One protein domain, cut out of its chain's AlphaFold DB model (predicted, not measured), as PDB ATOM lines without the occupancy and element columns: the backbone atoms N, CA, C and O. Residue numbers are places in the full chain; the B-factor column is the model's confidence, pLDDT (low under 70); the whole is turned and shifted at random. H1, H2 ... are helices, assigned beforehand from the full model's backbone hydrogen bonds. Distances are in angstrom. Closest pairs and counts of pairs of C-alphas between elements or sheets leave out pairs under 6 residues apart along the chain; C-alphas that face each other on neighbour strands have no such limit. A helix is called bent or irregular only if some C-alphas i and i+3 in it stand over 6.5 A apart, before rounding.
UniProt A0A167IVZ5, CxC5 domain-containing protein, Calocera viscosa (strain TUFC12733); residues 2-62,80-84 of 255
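This is residues 2 to 62 and 80 to 84 of the 255 residues of the protein "CxC5 domain-containing protein" of Calocera viscosa (strain TUFC12733) (UniProt A0A167IVZ5). Three helices make a triangle with few contacts between them: H3, the longest by residues, runs from the side of H2 across to the beginning of H1, while H1 and H2 run opposite ways, nearly antiparallel, with a gap between them. A long loop, residues 15 to 30, swings out at one end of the body before it returns to H2, and residues 80 to 84 are a short separate piece beyond a cut. The printed part has 66 residues with three named helices, in the order H1, H2, H3, and no named strand; the class is all helix. It is compact, with a radius of gyration of the C-alphas of 11.4 A and spans of 32 by 28 by 22 A.

H3, residues 45 to 59, touches H2, residues 31 to 41, with its residues 45 to 49 alone. Their closest C-alphas are those of Pro 45 and Ala 38, 5.2 A apart, and their lines are about perpendicular at 86 degrees. H1, residues 2 to 14, is close to H3 but not clearly touching: the closest C-alphas, of Ala 4 and Leu 59, are 6.2 A apart, and the lines are about perpendicular at 77 degrees. H1 is also close to H2 but not clearly touching, with the closest C-alphas, of Ile 11 and Val 33, 7.1 A apart. These two run opposite ways at a shallow tilt of 16 degrees. Every O i to N i+4 pair of H2 is within hydrogen-bond range, against 7 of 9 in H1 and 9 of 11 in H3.

H3 is 17.9 A long and ends at C-alpha 59, (-36.238, 19.232, 26.975); it is irregular, with C-alphas 54 and 57 7.8 A apart. H2 is 15.2 A long. H1 is 18.9 A long and begins at C-alpha 2, (-42.291, 22.171, 19.959).

The C-alphas of His 20 and Gly 42 are the farthest apart, at 32.1 A. Residues 63 to 79 are not printed, and C-alphas 62 and 80 are 22.8 A apart across this cut. The link from H1 to H2 is long, with 16 residues; that from H2 to H3 is tight, with 3. The mean pLDDT of the printed part is 74.7, and residues 2 to 6, 9, 12 to 22 and 80 to 83 are under 70.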
ATOM      1  N   GLY A   2     -41.430  23.126  20.694       55.66
ATOM      2  CA  GLY A   2     -42.291  22.171  19.959       55.66
ATOM      3  C   GLY A   2     -41.559  21.012  19.256       55.66
ATOM      4  O   GLY A   2     -42.075  19.901  19.177       55.66
ATOM      5  N   LEU A   3     -40.324  21.244  18.807       61.12
ATOM      6  CA  LEU A   3     -39.531  20.300  18.012       61.12
ATOM      7  C   LEU A   3     -38.949  19.182  18.874       61.12
ATOM      8  O   LEU A   3     -39.124  18.006  18.563       61.12
ATOM      9  N   ALA A   4     -38.359  19.550  20.014       60.47
ATOM     10  CA  ALA A   4     -37.928  18.602  21.036       60.47
ATOM     11  C   ALA A   4     -39.103  17.731  21.505       60.47
ATOM     12  O   ALA A   4     -38.974  16.514  21.604       60.47
ATOM     13  N   ARG A   5     -40.293  18.330  21.664       62.91
ATOM     14  CA  ARG A   5     -41.517  17.580  21.958       62.91
ATOM     15  C   ARG A   5     -41.854  16.579  20.848       62.91
ATOM     16  O   ARG A   5     -42.111  15.416  21.140       62.91
ATOM     17  N   ARG A   6     -41.857  16.958  19.576       66.25
ATOM     18  CA  ARG A   6     -42.192  16.005  18.504       66.25
ATOM     19  C   ARG A   6     -41.174  14.864  18.394       66.25
ATOM     20  O   ARG A   6     -41.550  13.719  18.152       66.25
ATOM     21  N   LEU A   7     -39.899  15.163  18.636       71.00
ATOM     22  CA  LEU A   7     -38.826  14.175  18.599       71.00
ATOM     23  C   LEU A   7     -38.784  13.274  19.834       71.00
ATOM     24  O   LEU A   7     -38.343  12.145  19.692       71.00
ATOM     25  N   GLN A   8     -39.276  13.698  21.002       74.38
ATOM     26  CA  GLN A   8     -39.270  12.887  22.229       74.38
ATOM     27  C   GLN A   8     -39.899  11.499  22.024       74.38
ATOM     28  O   GLN A   8     -39.308  10.490  22.408       74.38
ATOM     29  N   ASN A   9     -41.054  11.420  21.349       68.44
ATOM     30  CA  ASN A   9     -41.678  10.135  21.021       68.44
ATOM     31  C   ASN A   9     -40.740   9.306  20.133       68.44
ATOM     32  O   ASN A   9     -40.404   8.175  20.469       68.44
ATOM     33  N   ARG A  10     -40.218   9.891  19.056       71.25
ATOM     34  CA  ARG A  10     -39.318   9.191  18.134       71.25
ATOM     35  C   ARG A  10     -38.026   8.717  18.803       71.25
ATOM     36  O   ARG A  10     -37.630   7.579  18.605       71.25
ATOM     37  N   ILE A  11     -37.394   9.571  19.605       73.62
ATOM     38  CA  ILE A  11     -36.170   9.284  20.360       73.62
ATOM     39  C   ILE A  11     -36.441   8.147  21.337       73.62
ATOM     40  O   ILE A  11     -35.768   7.120  21.292       73.62
ATOM     41  N   SER A  12     -37.475   8.301  22.166       68.06
ATOM     42  CA  SER A  12     -37.784   7.321  23.195       68.06
ATOM     43  C   SER A  12     -38.025   5.938  22.574       68.06
ATOM     44  O   SER A  12     -37.596   4.942  23.147       68.06
ATOM     45  N   TRP A  13     -38.712   5.865  21.427       66.88
ATOM     46  CA  TRP A  13     -39.102   4.613  20.768       66.88
ATOM     47  C   TRP A  13     -38.102   4.096  19.724       66.88
ATOM     48  O   TRP A  13     -38.208   2.951  19.296       66.88
ATOM     49  N   HIS A  14     -37.116   4.884  19.301       66.88
ATOM     50  CA  HIS A  14     -35.971   4.367  18.546       66.88
ATOM     51  C   HIS A  14     -34.926   3.743  19.482       66.88
ATOM     52  O   HIS A  14     -34.244   2.801  19.089       66.88
ATOM     53  N   GLU A  15     -34.876   4.173  20.746       61.34
ATOM     54  CA  GLU A  15     -34.069   3.546  21.797       61.34
ATOM     55  C   GLU A  15     -34.801   2.427  22.554       61.34
ATOM     56  O   GLU A  15     -34.572   2.221  23.748       61.34
ATOM     57  N   LEU A  16     -35.651   1.654  21.866       51.69
ATOM     58  CA  LEU A  16     -36.385   0.496  22.418       51.69
ATOM     59  C   LEU A  16     -35.516  -0.474  23.245       51.69
ATOM     60  O   LEU A  16     -36.040  -1.255  24.036       51.69
ATOM     61  N   VAL A  17     -34.196  -0.438  23.066       50.25
ATOM     62  CA  VAL A  17     -33.233  -1.306  23.743       50.25
ATOM     63  C   VAL A  17     -32.720  -0.718  25.072       50.25
ATOM     64  O   VAL A  17     -32.427  -1.490  25.986       50.25
ATOM     65  N   ALA A  18     -32.657   0.609  25.237       49.06
ATOM     66  CA  ALA A  18     -31.939   1.242  26.352       49.06
ATOM     67  C   ALA A  18     -32.847   1.793  27.469       49.06
ATOM     68  O   ALA A  18     -32.526   1.639  28.648       49.06
ATOM     69  N   LEU A  19     -34.004   2.372  27.132       52.94
ATOM     70  CA  LEU A  19     -34.849   3.066  28.112       52.94
ATOM     71  C   LEU A  19     -35.847   2.128  28.808       52.94
ATOM     72  O   LEU A  19     -36.809   1.658  28.195       52.94
ATOM     73  N   HIS A  20     -35.645   1.903  30.112       55.03
ATOM     74  CA  HIS A  20     -36.614   1.233  30.993       55.03
ATOM     75  C   HIS A  20     -37.802   2.139  31.347       55.03
ATOM     76  O   HIS A  20     -38.911   1.643  31.534       55.03
ATOM     77  N   ASN A  21     -37.565   3.451  31.419       64.88
ATOM     78  CA  ASN A  21     -38.518   4.452  31.874       64.88
ATOM     79  C   ASN A  21     -38.730   5.520  30.788       64.88
ATOM     80  O   ASN A  21     -37.772   6.013  30.197       64.88
ATOM     81  N   LEU A  22     -39.990   5.857  30.504       66.50
ATOM     82  CA  LEU A  22     -40.369   6.900  29.544       66.50
ATOM     83  C   LEU A  22     -40.146   8.316  30.092       66.50
ATOM     84  O   LEU A  22     -40.037   9.259  29.309       66.50
ATOM     85  N   ASP A  23     -40.052   8.457  31.414       70.19
ATOM     86  CA  ASP A  23     -39.878   9.742  32.097       70.19
ATOM     87  C   ASP A  23     -38.411  10.152  32.262       70.19
ATOM     88  O   ASP A  23     -38.121  11.272  32.689       70.19
ATOM     89  N   GLU A  24     -37.484   9.270  31.900       74.31
ATOM     90  CA  GLU A  24     -36.050   9.535  31.939       74.31
ATOM     91  C   GLU A  24     -35.534   9.891  30.549       74.31
ATOM     92  O   GLU A  24     -35.861   9.247  29.548       74.31
ATOM     93  N   SER A  25     -34.720  10.944  30.497       78.50
ATOM     94  CA  SER A  25     -34.065  11.368  29.271       78.50
ATOM     95  C   SER A  25     -32.972  10.354  28.891       78.50
ATOM     96  O   SER A  25     -32.204   9.917  29.754       78.50
ATOM     97  N   PRO A  26     -32.880   9.935  27.617       79.38
ATOM     98  CA  PRO A  26     -31.846   9.000  27.212       79.38
ATOM     99  C   PRO A  26     -30.449   9.619  27.255       79.38
ATOM    100  O   PRO A  26     -30.280  10.807  26.953       79.38
ATOM    101  N   PRO A  27     -29.427   8.802  27.568       79.00
ATOM    102  CA  PRO A  27     -28.045   9.259  27.635       79.00
ATOM    103  C   PRO A  27     -27.469   9.620  26.265       79.00
ATOM    104  O   PRO A  27     -26.456  10.301  26.198       79.00
ATOM    105  N   GLY A  28     -28.097   9.175  25.178       81.06
ATOM    106  CA  GLY A  28     -27.698   9.493  23.818       81.06
ATOM    107  C   GLY A  28     -28.899   9.803  22.938       81.06
ATOM    108  O   GLY A  28     -30.052   9.737  23.359       81.06
ATOM    109  N   LEU A  29     -28.607  10.176  21.696       82.56
ATOM    110  CA  LEU A  29     -29.609  10.322  20.652       82.56
ATOM    111  C   LEU A  29     -29.362   9.269  19.563       82.56
ATOM    112  O   LEU A  29     -28.209   9.062  19.168       82.56
ATOM    113  N   PRO A  30     -30.422   8.663  18.997       80.88
ATOM    114  CA  PRO A  30     -30.298   7.799  17.831       80.88
ATOM    115  C   PRO A  30     -29.607   8.516  16.666       80.88
ATOM    116  O   PRO A  30     -29.864   9.697  16.421       80.88
ATOM    117  N   TYR A  31     -28.799   7.792  15.884       80.00
ATOM    118  CA  TYR A  31     -28.064   8.363  14.746       80.00
ATOM    119  C   TYR A  31     -28.973   9.108  13.759       80.00
ATOM    120  O   TYR A  31     -28.626  10.190  13.294       80.00
ATOM    121  N   SER A  32     -30.169   8.576  13.488       76.06
ATOM    122  CA  SER A  32     -31.145   9.227  12.612       76.06
ATOM    123  C   SER A  32     -31.611  10.582  13.148       76.06
ATOM    124  O   SER A  32     -31.799  11.509  12.368       76.06
ATOM    125  N   VAL A  33     -31.772  10.722  14.468       79.19
ATOM    126  CA  VAL A  33     -32.156  11.985  15.113       79.19
ATOM    127  C   VAL A  33     -30.969  12.945  15.156       79.19
ATOM    128  O   VAL A  33     -31.144  14.122  14.861       79.19
ATOM    129  N   LEU A  34     -29.763  12.449  15.450       83.69
ATOM    130  CA  LEU A  34     -28.531  13.244  15.423       83.69
ATOM    131  C   LEU A  34     -28.248  13.826  14.041       83.69
ATOM    132  O   LEU A  34     -28.063  15.030  13.919       83.69
ATOM    133  N   SER A  35     -28.235  12.981  13.009       81.19
ATOM    134  CA  SER A  35     -27.993  13.394  11.623       81.19
ATOM    135  C   SER A  35     -29.031  14.413  11.165       81.19
ATOM    136  O   SER A  35     -28.703  15.377  10.479       81.19
ATOM    137  N   PHE A  36     -30.282  14.209  11.566       78.44
ATOM    138  CA  PHE A  36     -31.372  15.109  11.238       78.44
ATOM    139  C   PHE A  36     -31.249  16.465  11.942       78.44
ATOM    140  O   PHE A  36     -31.339  17.494  11.283       78.44
ATOM    141  N   LEU A  37     -30.998  16.488  13.255       82.38
ATOM    142  CA  LEU A  37     -30.795  17.730  14.009       82.38
ATOM    143  C   LEU A  37     -29.552  18.491  13.538       82.38
ATOM    144  O   LEU A  37     -29.601  19.711  13.432       82.38
ATOM    145  N   ALA A  38     -28.470  17.779  13.215       85.38
ATOM    146  CA  ALA A  38     -27.252  18.358  12.657       85.38
ATOM    147  C   ALA A  38     -27.550  19.077  11.334       85.38
ATOM    148  O   ALA A  38     -27.236  20.255  11.179       85.38
ATOM    149  N   SER A  39     -28.262  18.400  10.426       82.81
ATOM    150  CA  SER A  39     -28.697  18.986   9.157       82.81
ATOM    151  C   SER A  39     -29.657  20.162   9.344       82.81
ATOM    152  O   SER A  39     -29.545  21.150   8.629       82.81
ATOM    153  N   ALA A  40     -30.601  20.066  10.280       78.88
ATOM    154  CA  ALA A  40     -31.617  21.089  10.509       78.88
ATOM    155  C   ALA A  40     -31.061  22.371  11.141       78.88
ATOM    156  O   ALA A  40     -31.542  23.460  10.845       78.88
ATOM    157  N   LEU A  41     -30.082  22.238  12.035       82.56
ATOM    158  CA  LEU A  41     -29.467  23.359  12.746       82.56
ATOM    159  C   LEU A  41     -28.219  23.894  12.026       82.56
ATOM    160  O   LEU A  41     -27.667  24.900  12.458       82.56
ATOM    161  N   GLY A  42     -27.758  23.225  10.963       84.56
ATOM    162  CA  GLY A  42     -26.518  23.575  10.265       84.56
ATOM    163  C   GLY A  42     -25.265  23.388  11.128       84.56
ATOM    164  O   GLY A  42     -24.280  24.096  10.944       84.56
ATOM    165  N   VAL A  43     -25.303  22.460  12.089       90.94
ATOM    166  CA  VAL A  43     -24.208  22.191  13.038       90.94
ATOM    167  C   VAL A  43     -23.698  20.762  12.893       90.94
ATOM    168  O   VAL A  43     -24.367  19.889  12.345       90.94
ATOM    169  N   SER A  44     -22.508  20.489  13.419       91.94
ATOM    170  CA  SER A  44     -21.944  19.138  13.402       91.94
ATOM    171  C   SER A  44     -22.683  18.184  14.365       91.94
ATOM    172  O   SER A  44     -23.165  18.608  15.420       91.94
ATOM    173  N   PRO A  45     -22.733  16.867  14.081       87.88
ATOM    174  CA  PRO A  45     -23.344  15.885  14.985       87.88
ATOM    175  C   PRO A  45     -22.728  15.858  16.393       87.88
ATOM    176  O   PRO A  45     -23.413  15.525  17.358       87.88
ATOM    177  N   THR A  46     -21.446  16.211  16.527       90.44
ATOM    178  CA  THR A  46     -20.758  16.320  17.822       90.44
ATOM    179  C   THR A  46     -21.296  17.487  18.645       90.44
ATOM    180  O   THR A  46     -21.547  17.316  19.836       90.44
ATOM    181  N   GLN A  47     -21.568  18.632  18.014       89.81
ATOM    182  CA  GLN A  47     -22.228  19.768  18.665       89.81
ATOM    183  C   GLN A  47     -23.657  19.421  19.096       89.81
ATOM    184  O   GLN A  47     -24.053  19.770  20.204       89.81
ATOM    185  N   VAL A  48     -24.418  18.674  18.281       89.38
ATOM    186  CA  VAL A  48     -25.760  18.203  18.678       89.38
ATOM    187  C   VAL A  48     -25.697  17.303  19.914       89.38
ATOM    188  O   VAL A  48     -26.536  17.448  20.799       89.38
ATOM    189  N   ARG A  49     -24.710  16.397  20.006       88.81
ATOM    190  CA  ARG A  49     -24.518  15.562  21.207       88.81
ATOM    191  C   ARG A  49     -24.206  16.406  22.437       88.81
ATOM    192  O   ARG A  49     -24.884  16.248  23.440       88.81
ATOM    193  N   ALA A  50     -23.269  17.346  22.329       88.81
ATOM    194  CA  ALA A  50     -22.927  18.235  23.438       88.81
ATOM    195  C   ALA A  50     -24.139  19.059  23.912       88.81
ATOM    196  O   ALA A  50     -24.372  19.196  25.108       88.81
ATOM    197  N   LEU A  51     -24.955  19.564  22.978       89.62
ATOM    198  CA  LEU A  51     -26.204  20.254  23.309       89.62
ATOM    199  C   LEU A  51     -27.216  19.316  23.977       89.62
ATOM    200  O   LEU A  51     -27.885  19.717  24.927       89.62
ATOM    201  N   TRP A  52     -27.338  18.075  23.506       89.12
ATOM    202  CA  TRP A  52     -28.208  17.086  24.134       89.12
ATOM    203  C   TRP A  52     -27.789  16.798  25.575       89.12
ATOM    204  O   TRP A  52     -28.635  16.854  26.461       89.12
ATOM    205  N   ASP A  53     -26.500  16.579  25.826       87.38
ATOM    206  CA  ASP A  53     -25.984  16.275  27.164       87.38
ATOM    207  C   ASP A  53     -26.313  17.378  28.179       87.38
ATOM    208  O   ASP A  53     -26.635  17.082  29.327       87.38
ATOM    209  N   VAL A  54     -26.308  18.642  27.743       88.25
ATOM    210  CA  VAL A  54     -26.641  19.797  28.591       88.25
ATOM    211  C   VAL A  54     -28.153  19.985  28.756       88.25
ATOM    212  O   VAL A  54     -28.624  20.294  29.849       88.25
ATOM    213  N   PHE A  55     -28.937  19.827  27.684       86.50
ATOM    214  CA  PHE A  55     -30.351  20.227  27.671       86.50
ATOM    215  C   PHE A  55     -31.352  19.077  27.826       86.50
ATOM    216  O   PHE A  55     -32.551  19.345  27.954       86.50
ATOM    217  N   ARG A  56     -30.918  17.812  27.820       84.38
ATOM    218  CA  ARG A  56     -31.814  16.641  27.820       84.38
ATOM    219  C   ARG A  56     -32.850  16.664  28.940       84.38
ATOM    220  O   ARG A  56     -34.021  16.425  28.666       84.38
ATOM    221  N   ASP A  57     -32.472  17.043  30.157       82.81
ATOM    222  CA  ASP A  57     -33.384  17.031  31.310       82.81
ATOM    223  C   ASP A  57     -34.368  18.209  31.318       82.81
ATOM    224  O   ASP A  57     -35.421  18.138  31.947       82.81
ATOM    225  N   ILE A  58     -34.059  19.274  30.573       81.88
ATOM    226  CA  ILE A  58     -34.939  20.433  30.382       81.88
ATOM    227  C   ILE A  58     -35.922  20.167  29.236       81.88
ATOM    228  O   ILE A  58     -37.090  20.555  29.288       81.88
ATOM    229  N   LEU A  59     -35.450  19.512  28.172       79.81
ATOM    230  CA  LEU A  59     -36.238  19.232  26.975       79.81
ATOM    231  C   LEU A  59     -37.149  18.005  27.127       79.81
ATOM    232  O   LEU A  59     -38.162  17.916  26.428       79.81
ATOM    233  N   TRP A  60     -36.805  17.066  28.014       81.31
ATOM    234  CA  TRP A  60     -37.587  15.855  28.250       81.31
ATOM    235  C   TRP A  60     -38.794  16.129  29.151       81.31
ATOM    236  O   TRP A  60     -38.669  16.386  30.345       81.31
ATOM    237  N   VAL A  61     -39.998  16.056  28.581       76.25
ATOM    238  CA  VAL A  61     -41.238  16.271  29.337       76.25
ATOM    239  C   VAL A  61     -41.646  14.969  30.025       76.25
ATOM    240  O   VAL A  61     -42.043  14.022  29.346       76.25
ATOM    241  N   LYS A  62     -41.579  14.941  31.359       73.62
ATOM    242  CA  LYS A  62     -42.060  13.823  32.190       73.62
ATOM    243  C   LYS A  62     -43.582  13.692  32.127       73.62
ATOM    244  O   LYS A  62     -44.281  14.690  31.941       73.62
ATOM    245  N   PHE A  80     -39.194  19.539   9.006       49.09
ATOM    246  CA  PHE A  80     -39.991  18.988  10.118       49.09
ATOM    247  C   PHE A  80     -41.474  18.863   9.780       49.09
ATOM    248  O   PHE A  80     -42.195  18.072  10.399       49.09
ATOM    249  N   ALA A  81     -41.952  19.633   8.805       50.38
ATOM    250  CA  ALA A  81     -43.314  19.507   8.321       50.38
ATOM    251  C   ALA A  81     -43.513  18.190   7.549       50.38
ATOM    252  O   ALA A  81     -44.646  17.720   7.467       50.38
ATOM    253  N   GLU A  82     -42.449  17.603   6.991       55.16
ATOM    254  CA  GLU A  82     -42.468  16.495   6.020       55.16
ATOM    255  C   GLU A  82     -42.652  15.090   6.609       55.16
ATOM    256  O   GLU A  82     -43.239  14.231   5.953       55.16
ATOM    257  N   SER A  83     -42.234  14.846   7.856       63.72
ATOM    258  CA  SER A  83     -42.375  13.514   8.460       63.72
ATOM    259  C   SER A  83     -43.818  13.253   8.919       63.72
ATOM    260  O   SER A  83     -44.361  14.074   9.671       63.72
ATOM    261  N   PRO A  84     -44.434  12.108   8.561       72.06
ATOM    262  CA  PRO A  84     -45.708  11.696   9.142       72.06
ATOM    263  C   PRO A  84     -45.578  11.579  10.663       72.06
ATOM    264  O   PRO A  84     -44.499  11.309  11.199       72.06
TER     265      PRO A  84